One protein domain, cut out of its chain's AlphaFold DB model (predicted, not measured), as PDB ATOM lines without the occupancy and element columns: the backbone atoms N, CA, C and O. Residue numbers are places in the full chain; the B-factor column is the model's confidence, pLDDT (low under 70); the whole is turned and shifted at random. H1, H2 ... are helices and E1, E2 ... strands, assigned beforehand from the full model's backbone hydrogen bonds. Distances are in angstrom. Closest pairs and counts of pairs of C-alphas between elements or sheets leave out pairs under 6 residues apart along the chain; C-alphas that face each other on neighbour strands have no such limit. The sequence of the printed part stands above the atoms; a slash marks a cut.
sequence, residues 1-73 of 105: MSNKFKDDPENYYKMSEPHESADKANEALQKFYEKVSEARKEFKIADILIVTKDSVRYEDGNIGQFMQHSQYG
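This is residues 1 to 73 of the 105 residues of an uncharacterized protein of Sphingobacteriales bacterium 39-19 (UniProt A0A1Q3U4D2). A long helix, H2, and a long two-stranded hairpin of E1 and E2 run lengthwise along each other, only loosely joined, and an arm with the short helix H1 sticks out from them at residues 1 to 15. The chain comes in through this free arm, runs down H2, folds back along E1, and turns again into E2. The printed part has 73 residues with two named helices and two named strands, in the order H1, H2, E1, E2; the sheet has the order E1 - E2 and is antiparallel, and the class is mixed, helices and strands. The whole is loose, with a radius of gyration of the C-alphas of 14.9 A, and elongated, its C-alphas spanning 45 by 29 by 18 A along their three main axes.

Start at Met 1, the chain's first residue, and read on: residues 1 to 15, of which 9 to 15 belong to H1, stand free, with no C-alpha 8 or more apart along the chain within 10 A. H1 is apart from the second helix, H2, residues 22 to 42, though the two follow each other in the chain. H1 is also apart from both strands, E1, residues 48 to 57, and E2, residues 63 to 72. Now look from H2 to the strands. The closest C-alphas of H2 and E1 are those of Arg 40 and Ile 48, 7.9 A apart, and the two centres are 12.3 A apart. The closest C-alphas of H2 and E2 are those of Ser 37 and Tyr 72, 7.7 A apart, with the centres 13.7 A apart. Each of these is the one pair of C-alphas within 8 A; within 10 A, residues 22 to 40 of H2 make 10 pairs with E1 and 7 with E2. E1 and E2 form a hairpin of antiparallel neighbours, with 161 degrees between their N-to-C directions. Find C-alphas 51 and 69, which face each other at 4.3 A, and C-alphas 57 and 63, which face each other at 4.5 A. Along the same pair, N 50 and O 70 are within hydrogen-bond range at 2.9 A, and so are N 64 and O 56 at 2.8 A. In H1 and H2 every O i to N i+4 pair is within hydrogen-bond range.

Find C-alpha 9 at (35.202, -32.265, 30.012); from there H1 runs from Pro 9 to Met 15, 9.8 A from first to last C-alpha. H2 begins at C-alpha 22, at (33.505, -18.505, 50.033), and runs to Glu 42, 30.4 A from first to last C-alpha; it is the longest helix by residues. E1 goes from Ile 48 to Arg 57, 29.1 A from first to last C-alpha. E2 goes from Ile 63 to Tyr 72, 29.9 A, and its last C-alpha is at (30.741, -41.816, 57.008).

The two C-alphas farthest apart in the domain are those of Lys 44 and Asp 60, 45.5 A. Without the residues that stand free, the body has 58 residues and spans 45 by 18 by 15 A. The printed part has no cut. The link from H1 to H2 is short, with 6 residues, and the links from H2 to E1 and from E1 to E2 are tight, with 5 residues each. The mean pLDDT of the printed part is 90.0; for low confidence look to residues 1 to 5, which are under 70 in this model.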
ATOM      1  N   MET A   1      36.921 -54.148  36.345       44.81
ATOM      2  CA  MET A   1      35.601 -53.518  36.109       44.81
ATOM      3  C   MET A   1      35.818 -52.391  35.115       44.81
ATOM      4  O   MET A   1      36.803 -51.689  35.271       44.81
ATOM      5  N   SER A   2      34.987 -52.234  34.079       46.38
ATOM      6  CA  SER A   2      35.087 -51.049  33.213       46.38
ATOM      7  C   SER A   2      34.824 -49.806  34.058       46.38
ATOM      8  O   SER A   2      33.831 -49.799  34.791       46.38
ATOM      9  N   ASN A   3      35.679 -48.786  33.967       52.50
ATOM     10  CA  ASN A   3      35.448 -47.521  34.653       52.50
ATOM     11  C   ASN A   3      34.077 -46.984  34.204       52.50
ATOM     12  O   ASN A   3      33.868 -46.707  33.023       52.50
ATOM     13  N   LYS A   4      33.091 -46.990  35.111       59.22
ATOM     14  CA  LYS A   4      31.700 -46.628  34.782       59.22
ATOM     15  C   LYS A   4      31.542 -45.125  34.548       59.22
ATOM     16  O   LYS A   4      30.527 -44.710  33.997       59.22
ATOM     17  N   PHE A   5      32.537 -44.332  34.940       66.25
ATOM     18  CA  PHE A   5      32.565 -42.891  34.756       66.25
ATOM     19  C   PHE A   5      33.355 -42.571  33.485       66.25
ATOM     20  O   PHE A   5      34.518 -42.950  33.351       66.25
ATOM     21  N   LYS A   6      32.681 -41.947  32.517       72.31
ATOM     22  CA  LYS A   6      33.296 -41.463  31.277       72.31
ATOM     23  C   LYS A   6      33.890 -40.078  31.524       72.31
ATOM     24  O   LYS A   6      33.315 -39.317  32.298       72.31
ATOM     25  N   ASP A   7      34.988 -39.758  30.843       79.56
ATOM     26  CA  ASP A   7      35.492 -38.384  30.789       79.56
ATOM     27  C   ASP A   7      34.405 -37.472  30.204       79.56
ATOM     28  O   ASP A   7      33.928 -37.700  29.092       79.56
ATOM     29  N   ASP A   8      34.023 -36.448  30.966       87.69
ATOM     30  CA  ASP A   8      33.062 -35.415  30.571       87.69
ATOM     31  C   ASP A   8      33.684 -34.028  30.812       87.69
ATOM     32  O   ASP A   8      33.486 -33.418  31.871       87.69
ATOM     33  N   PRO A   9      34.503 -33.537  29.861       89.38
ATOM     34  CA  PRO A   9      35.202 -32.265  30.012       89.38
ATOM     35  C   PRO A   9      34.247 -31.074  30.105       89.38
ATOM     36  O   PRO A   9      34.509 -30.138  30.854       89.38
ATOM     37  N   GLU A  10      33.135 -31.097  29.367       89.00
ATOM     38  CA  GLU A  10      32.165 -29.997  29.366       89.00
ATOM     39  C   GLU A  10      31.504 -29.845  30.732       89.00
ATOM     40  O   GLU A  10      31.399 -28.733  31.255       89.00
ATOM     41  N   ASN A  11      31.085 -30.960  31.333       88.94
ATOM     42  CA  ASN A  11      30.532 -30.931  32.675       88.94
ATOM     43  C   ASN A  11      31.598 -30.545  33.708       88.94
ATOM     44  O   ASN A  11      31.312 -29.751  34.601       88.94
ATOM     45  N   TYR A  12      32.839 -31.023  33.562       89.19
ATOM     46  CA  TYR A  12      33.948 -30.616  34.429       89.19
ATOM     47  C   TYR A  12      34.157 -29.093  34.438       89.19
ATOM     48  O   TYR A  12      34.293 -28.501  35.512       89.19
ATOM     49  N   TYR A  13      34.129 -28.441  33.271       89.44
ATOM     50  CA  TYR A  13      34.264 -26.984  33.187       89.44
ATOM     51  C   TYR A  13      33.123 -26.251  33.891       89.44
ATOM     52  O   TYR A  13      33.393 -25.339  34.666       89.44
ATOM     53  N   LYS A  14      31.872 -26.686  33.691       91.62
ATOM     54  CA  LYS A  14      30.702 -26.104  34.374       91.62
ATOM     55  C   LYS A  14      30.803 -26.229  35.892       91.62
ATOM     56  O   LYS A  14      30.487 -25.293  36.612       91.62
ATOM     57  N   MET A  15      31.274 -27.373  36.391       89.69
ATOM     58  CA  MET A  15      31.472 -27.585  37.832       89.69
ATOM     59  C   MET A  15      32.664 -26.802  38.400       89.69
ATOM     60  O   MET A  15      32.783 -26.673  39.613       89.69
ATOM     61  N   SER A  16      33.549 -26.294  37.537       88.81
ATOM     62  CA  SER A  16      34.703 -25.478  37.924       88.81
ATOM     63  C   SER A  16      34.401 -23.974  37.902       88.81
ATOM     64  O   SER A  16      35.299 -23.169  38.165       88.81
ATOM     65  N   GLU A  17      33.166 -23.576  37.574       91.81
ATOM     66  CA  GLU A  17      32.732 -22.187  37.697       91.81
ATOM     67  C   GLU A  17      32.799 -21.753  39.171       91.81
ATOM     68  O   GLU A  17      32.331 -22.473  40.057       91.81
ATOM     69  N   PRO A  18      33.409 -20.592  39.470       91.94
ATOM     70  CA  PRO A  18      33.573 -20.154  40.845       91.94
ATOM     71  C   PRO A  18      32.218 -19.834  41.477       91.94
ATOM     72  O   PRO A  18      31.356 -19.201  40.864       91.94
ATOM     73  N   HIS A  19      32.060 -20.209  42.743       93.31
ATOM     74  CA  HIS A  19      30.955 -19.708  43.551       93.31
ATOM     75  C   HIS A  19      31.063 -18.189  43.742       93.31
ATOM     76  O   HIS A  19      32.156 -17.624  43.744       93.31
ATOM     77  N   GLU A  20      29.916 -17.546  43.968       92.94
ATOM     78  CA  GLU A  20      29.812 -16.102  44.223       92.94
ATOM     79  C   GLU A  20      30.683 -15.644  45.404       92.94
ATOM     80  O   GLU A  20      31.239 -14.548  45.391       92.94
ATOM     81  N   SER A  21      30.819 -16.491  46.426       90.88
ATOM     82  CA  SER A  21      31.625 -16.221  47.613       90.88
ATOM     83  C   SER A  21      32.089 -17.514  48.284       90.88
ATOM     84  O   SER A  21      31.558 -18.599  48.023       90.88
ATOM     85  N   ALA A  22      33.056 -17.392  49.197       88.56
ATOM     86  CA  ALA A  22      33.505 -18.505  50.033       88.56
ATOM     87  C   ALA A  22      32.357 -19.101  50.872       88.56
ATOM     88  O   ALA A  22      32.244 -20.320  50.979       88.56
ATOM     89  N   ASP A  23      31.456 -18.264  51.397       92.94
ATOM     90  CA  ASP A  23      30.290 -18.729  52.158       92.94
ATOM     91  C   ASP A  23      29.338 -19.557  51.291       92.94
ATOM     92  O   ASP A  23      28.849 -20.600  51.724       92.94
ATOM     93  N   LYS A  24      29.121 -19.146  50.034       94.62
ATOM     94  CA  LYS A  24      28.307 -19.913  49.083       94.62
ATOM     95  C   LYS A  24      28.959 -21.228  48.678       94.62
ATOM     96  O   LYS A  24      28.245 -22.219  48.520       94.62
ATOM     97  N   ALA A  25      30.285 -21.262  48.565       92.38
ATOM     98  CA  ALA A  25      31.021 -22.504  48.353       92.38
ATOM     99  C   ALA A  25      30.856 -23.466  49.541       92.38
ATOM    100  O   ALA A  25      30.531 -24.637  49.350       92.38
ATOM    101  N   ASN A  26      30.993 -22.964  50.772       91.12
ATOM    102  CA  ASN A  26      30.800 -23.761  51.984       91.12
ATOM    103  C   ASN A  26      29.361 -24.290  52.103       91.12
ATOM    104  O   ASN A  26      29.162 -25.465  52.408       91.12
ATOM    105  N   GLU A  27      28.356 -23.457  51.806       95.38
ATOM    106  CA  GLU A  27      26.943 -23.858  51.791       95.38
ATOM    107  C   GLU A  27      26.684 -24.972  50.759       95.38
ATOM    108  O   GLU A  27      25.993 -25.951  51.051       95.38
ATOM    109  N   ALA A  28      27.252 -24.852  49.554       94.44
ATOM    110  CA  ALA A  28      27.128 -25.865  48.508       94.44
ATOM    111  C   ALA A  28      27.775 -27.195  48.923       94.44
ATOM    112  O   ALA A  28      27.169 -28.257  48.759       94.44
ATOM    113  N   LEU A  29      28.967 -27.135  49.519       92.88
ATOM    114  CA  LEU A  29      29.684 -28.309  50.005       92.88
ATOM    115  C   LEU A  29      28.933 -29.010  51.147       92.88
ATOM    116  O   LEU A  29      28.803 -30.235  51.147       92.88
ATOM    117  N   GLN A  30      28.374 -28.248  52.090       94.38
ATOM    118  CA  GLN A  30      27.552 -28.806  53.162       94.38
ATOM    119  C   GLN A  30      26.319 -29.530  52.599       94.38
ATOM    120  O   GLN A  30      26.064 -30.679  52.963       94.38
ATOM    121  N   LYS A  31      25.596 -28.908  51.657       96.44
ATOM    122  CA  LYS A  31      24.443 -29.537  50.990       96.44
ATOM    123  C   LYS A  31      24.833 -30.809  50.243       96.44
ATOM    124  O   LYS A  31      24.079 -31.781  50.252       96.44
ATOM    125  N   PHE A  32      26.003 -30.827  49.608       95.69
ATOM    126  CA  PHE A  32      26.524 -32.028  48.962       95.69
ATOM    127  C   PHE A  32      26.713 -33.169  49.974       95.69
ATOM    128  O   PHE A  32      26.217 -34.275  49.758       95.69
ATOM    129  N   TYR A  33      27.341 -32.903  51.119       95.19
ATOM    130  CA  TYR A  33      27.520 -33.899  52.178       95.19
ATOM    131  C   TYR A  33      26.203 -34.361  52.817       95.19
ATOM    132  O   TYR A  33      26.046 -35.546  53.131       95.19
ATOM    133  N   GLU A  34      25.223 -33.474  52.969       96.25
ATOM    134  CA  GLU A  34      23.867 -33.842  53.393       96.25
ATOM    135  C   GLU A  34      23.219 -34.803  52.390       96.25
ATOM    136  O   GLU A  34      22.729 -35.866  52.782       96.25
ATOM    137  N   LYS A  35      23.315 -34.505  51.088       97.44
ATOM    138  CA  LYS A  35      22.800 -35.371  50.018       97.44
ATOM    139  C   LYS A  35      23.480 -36.736  49.986       97.44
ATOM    140  O   LYS A  35      22.800 -37.747  49.814       97.44
ATOM    141  N   VAL A  36      24.794 -36.804  50.203       96.50
ATOM    142  CA  VAL A  36      25.492 -38.097  50.294       96.50
ATOM    143  C   VAL A  36      25.050 -38.878  51.534       96.50
ATOM    144  O   VAL A  36      24.835 -40.087  51.451       96.50
ATOM    145  N   SER A  37      24.856 -38.207  52.671       95.75
ATOM    146  CA  SER A  37      24.337 -38.833  53.894       95.75
ATOM    147  C   SER A  37      22.939 -39.428  53.690       95.75
ATOM    148  O   SER A  37      22.684 -40.559  54.115       95.75
ATOM    149  N   GLU A  38      22.045 -38.703  53.014       97.50
ATOM    150  CA  GLU A  38      20.717 -39.188  52.618       97.50
ATOM    151  C   GLU A  38      20.827 -40.410  51.696       97.50
ATOM    152  O   GLU A  38      20.281 -41.470  52.013       97.50
ATOM    153  N   ALA A  39      21.615 -40.304  50.623       97.88
ATOM    154  CA  ALA A  39      21.808 -41.380  49.656       97.88
ATOM    155  C   ALA A  39      22.381 -42.650  50.304       97.88
ATOM    156  O   ALA A  39      21.918 -43.755  50.025       97.88
ATOM    157  N   ARG A  40      23.347 -42.532  51.231       97.00
ATOM    158  CA  ARG A  40      23.897 -43.712  51.921       97.00
ATOM    159  C   ARG A  40      22.820 -44.462  52.700       97.00
ATOM    160  O   ARG A  40      22.853 -45.691  52.751       97.00
ATOM    161  N   LYS A  41      21.882 -43.741  53.324       96.88
ATOM    162  CA  LYS A  41      20.774 -44.351  54.073       96.88
ATOM    163  C   LYS A  41      19.804 -45.042  53.119       96.88
ATOM    164  O   LYS A  41      19.452 -46.192  53.366       96.88
ATOM    165  N   GLU A  42      19.433 -44.371  52.031       98.12
ATOM    166  CA  GLU A  42      18.535 -44.902  51.000       98.12
ATOM    167  C   GLU A  42      19.080 -46.198  50.384       98.12
ATOM    168  O   GLU A  42      18.407 -47.229  50.383       98.12
ATOM    169  N   PHE A  43      20.339 -46.177  49.943       98.31
ATOM    170  CA  PHE A  43      20.980 -47.307  49.268       98.31
ATOM    171  C   PHE A  43      21.649 -48.304  50.218       98.31
ATOM    172  O   PHE A  43      22.281 -49.258  49.764       98.31
ATOM    173  N   LYS A  44      21.508 -48.112  51.535       97.44
ATOM    174  CA  LYS A  44      22.089 -48.973  52.578       97.44
ATOM    175  C   LYS A  44      23.605 -49.161  52.430       97.44
ATOM    176  O   LYS A  44      24.133 -50.252  52.640       97.44
ATOM    177  N   ILE A  45      24.313 -48.084  52.099       97.38
ATOM    178  CA  ILE A  45      25.775 -48.061  51.992       97.38
ATOM    179  C   ILE A  45      26.348 -47.585  53.325       97.38
ATOM    180  O   ILE A  45      26.136 -46.447  53.740       97.38
ATOM    181  N   ALA A  46      27.063 -48.470  54.021       96.19
ATOM    182  CA  ALA A  46      27.556 -48.190  55.364       96.19
ATOM    183  C   ALA A  46      28.791 -47.274  55.366       96.19
ATOM    184  O   ALA A  46      28.785 -46.242  56.032       96.19
ATOM    185  N   ASP A  47      29.835 -47.605  54.621       96.56
ATOM    186  CA  ASP A  47      31.089 -46.854  54.676       96.56
ATOM    187  C   ASP A  47      31.294 -46.072  53.381       96.56
ATOM    188  O   ASP A  47      31.247 -46.634  52.286       96.56
ATOM    189  N   ILE A  48      31.504 -44.761  53.511       96.38
ATOM    190  CA  ILE A  48      31.828 -43.870  52.393       96.38
ATOM    191  C   ILE A  48      32.991 -42.983  52.824       96.38
ATOM    192  O   ILE A  48      32.913 -42.305  53.849       96.38
ATOM    193  N   LEU A  49      34.043 -42.970  52.007       96.19
ATOM    194  CA  LEU A  49      35.116 -41.989  52.063       96.19
ATOM    195  C   LEU A  49      34.992 -41.093  50.834       96.19
ATOM    196  O   LEU A  49      35.043 -41.578  49.704       96.19
ATOM    197  N   ILE A  50      34.830 -39.798  51.065       95.44
ATOM    198  CA  ILE A  50      34.784 -38.781  50.021       95.44
ATOM    199  C   ILE A  50      36.064 -37.973  50.121       95.44
ATOM    200  O   ILE A  50      36.416 -37.531  51.210       95.44
ATOM    201  N   VAL A  51      36.730 -37.756  48.993       94.44
ATOM    202  CA  VAL A  51      37.855 -36.829  48.880       94.44
ATOM    203  C   VAL A  51      37.488 -35.801  47.822       94.44
ATOM    204  O   VAL A  51      37.188 -36.179  46.690       94.44
ATOM    205  N   THR A  52      37.501 -34.520  48.182       93.31
ATOM    206  CA  THR A  52      37.321 -33.419  47.231       93.31
ATOM    207  C   THR A  52      38.642 -32.688  47.047       93.31
ATOM    208  O   THR A  52      39.458 -32.580  47.968       93.31
ATOM    209  N   LYS A  53      38.879 -32.230  45.818       93.12
ATOM    210  CA  LYS A  53      39.974 -31.328  45.482       93.12
ATOM    211  C   LYS A  53      39.351 -30.032  45.003       93.12
ATOM    212  O   LYS A  53      38.698 -30.019  43.964       93.12
ATOM    213  N   ASP A  54      39.618 -28.969  45.738       91.19
ATOM    214  CA  ASP A  54      38.985 -27.676  45.553       91.19
ATOM    215  C   ASP A  54      40.040 -26.619  45.208       91.19
ATOM    216  O   ASP A  54      41.239 -26.784  45.466       91.19
ATOM    217  N   SER A  55      39.596 -25.539  44.566       91.81
ATOM    218  CA  SER A  55      40.439 -24.395  44.213       91.81
ATOM    219  C   SER A  55      39.810 -23.105  44.727       91.81
ATOM    220  O   SER A  55      38.595 -22.941  44.669       91.81
ATOM    221  N   VAL A  56      40.637 -22.178  45.203       90.31
ATOM    222  CA  VAL A  56      40.219 -20.849  45.672       90.31
ATOM    223  C   VAL A  56      41.033 -19.797  44.941       90.31
ATOM    224  O   VAL A  56      42.251 -19.908  44.841       90.31
ATOM    225  N   ARG A  57      40.354 -18.765  44.437       89.81
ATOM    226  CA  ARG A  57      40.999 -17.569  43.894       89.81
ATOM    227  C   ARG A  57      41.125 -16.533  45.007       89.81
ATOM    228  O   ARG A  57      40.118 -16.155  45.597       89.81
ATOM    229  N   TYR A  58      42.347 -16.094  45.279       87.50
ATOM    230  CA  TYR A  58      42.641 -15.042  46.246       87.50
ATOM    231  C   TYR A  58      42.506 -13.650  45.613       87.50
ATOM    232  O   TYR A  58      42.446 -13.510  44.389       87.50
ATOM    233  N   GLU A  59      42.465 -12.614  46.452       88.50
ATOM    234  CA  GLU A  59      42.317 -11.214  46.021       88.50
ATOM    235  C   GLU A  59      43.463 -10.738  45.116       88.50
ATOM    236  O   GLU A  59      43.252  -9.918  44.226       88.50
ATOM    237  N   ASP A  60      44.663 -11.294  45.293       91.81
ATOM    238  CA  ASP A  60      45.842 -11.029  44.459       91.81
ATOM    239  C   ASP A  60      45.788 -11.724  43.080       91.81
ATOM    240  O   ASP A  60      46.716 -11.610  42.278       91.81
ATOM    241  N   GLY A  61      44.703 -12.450  42.794       87.19
ATOM    242  CA  GLY A  61      44.490 -13.194  41.559       87.19
ATOM    243  C   GLY A  61      45.125 -14.585  41.536       87.19
ATOM    244  O   GLY A  61      44.839 -15.344  40.600       87.19
ATOM    245  N   ASN A  62      45.922 -14.953  42.546       92.06
ATOM    246  CA  ASN A  62      46.514 -16.281  42.651       92.06
ATOM    247  C   ASN A  62      45.444 -17.341  42.935       92.06
ATOM    248  O   ASN A  62      44.414 -17.078  43.557       92.06
ATOM    249  N   ILE A  63      45.701 -18.567  42.476       90.81
ATOM    250  CA  ILE A  63      44.817 -19.712  42.697       90.81
ATOM    251  C   ILE A  63      45.496 -20.674  43.669       90.81
ATOM    252  O   ILE A  63      46.524 -21.270  43.350       90.81
ATOM    253  N   GLY A  64      44.903 -20.837  44.847       91.19
ATOM    254  CA  GLY A  64      45.227 -21.905  45.783       91.19
ATOM    255  C   GLY A  64      44.462 -23.177  45.443       91.19
ATOM    256  O   GLY A  64      43.335 -23.122  44.955       91.19
ATOM    257  N   GLN A  65      45.063 -24.329  45.727       93.00
ATOM    258  CA  GLN A  65      44.390 -25.625  45.671       93.00
ATOM    259  C   GLN A  65      44.532 -26.322  47.012       93.00
ATOM    260  O   GLN A  65      45.596 -26.281  47.629       93.00
ATOM    261  N   PHE A  66      43.478 -26.999  47.439       91.19
ATOM    262  CA  PHE A  66      43.506 -27.818  48.639       91.19
ATOM    263  C   PHE A  66      42.689 -29.085  48.428       91.19
ATOM    264  O   PHE A  66      41.901 -29.209  47.491       91.19
ATOM    265  N   MET A  67      42.933 -30.061  49.290       94.06
ATOM    266  CA  MET A  67      42.162 -31.290  49.337       94.06
ATOM    267  C   MET A  67      41.592 -31.445  50.731       94.06
ATOM    268  O   MET A  67      42.255 -31.146  51.724       94.06
ATOM    269  N   GLN A  68      40.377 -31.954  50.789       92.69
ATOM    270  CA  GLN A  68      39.710 -32.300  52.029       92.69
ATOM    271  C   GLN A  68      39.023 -33.647  51.861       92.69
ATOM    272  O   GLN A  68      38.848 -34.150  50.748       92.69
ATOM    273  N   HIS A  69      38.666 -34.258  52.981       93.19
ATOM    274  CA  HIS A  69      37.931 -35.507  52.965       93.19
ATOM    275  C   HIS A  69      36.818 -35.488  54.000       93.19
ATOM    276  O   HIS A  69      36.867 -34.752  54.984       93.19
ATOM    277  N   SER A  70      35.810 -36.315  53.766       93.69
ATOM    278  CA  SER A  70      34.735 -36.585  54.711       93.69
ATOM    279  C   SER A  70      34.474 -38.079  54.760       93.69
ATOM    280  O   SER A  70      34.577 -38.779  53.748       93.69
ATOM    281  N   GLN A  71      34.154 -38.574  55.950       95.00
ATOM    282  CA  GLN A  71      33.990 -39.996  56.201       95.00
ATOM    283  C   GLN A  71      32.676 -40.281  56.920       95.00
ATOM    284  O   GLN A  71      32.356 -39.667  57.937       95.00
ATOM    285  N   TYR A  72      31.959 -41.280  56.415       95.75
ATOM    286  CA  TYR A  72      30.741 -41.816  57.008       95.75
ATOM    287  C   TYR A  72      30.941 -43.283  57.382       95.75
ATOM    288  O   TYR A  72      31.619 -44.015  56.661       95.75
ATOM    289  N   GLY A  73      30.294 -43.720  58.466       94.62
ATOM    290  CA  GLY A  73      30.359 -45.103  58.941       94.62
ATOM    291  C   GLY A  73      31.452 -45.319  59.985       94.62
ATOM    292  O   GLY A  73      31.606 -44.507  60.900       94.62
TER     293      GLY A  73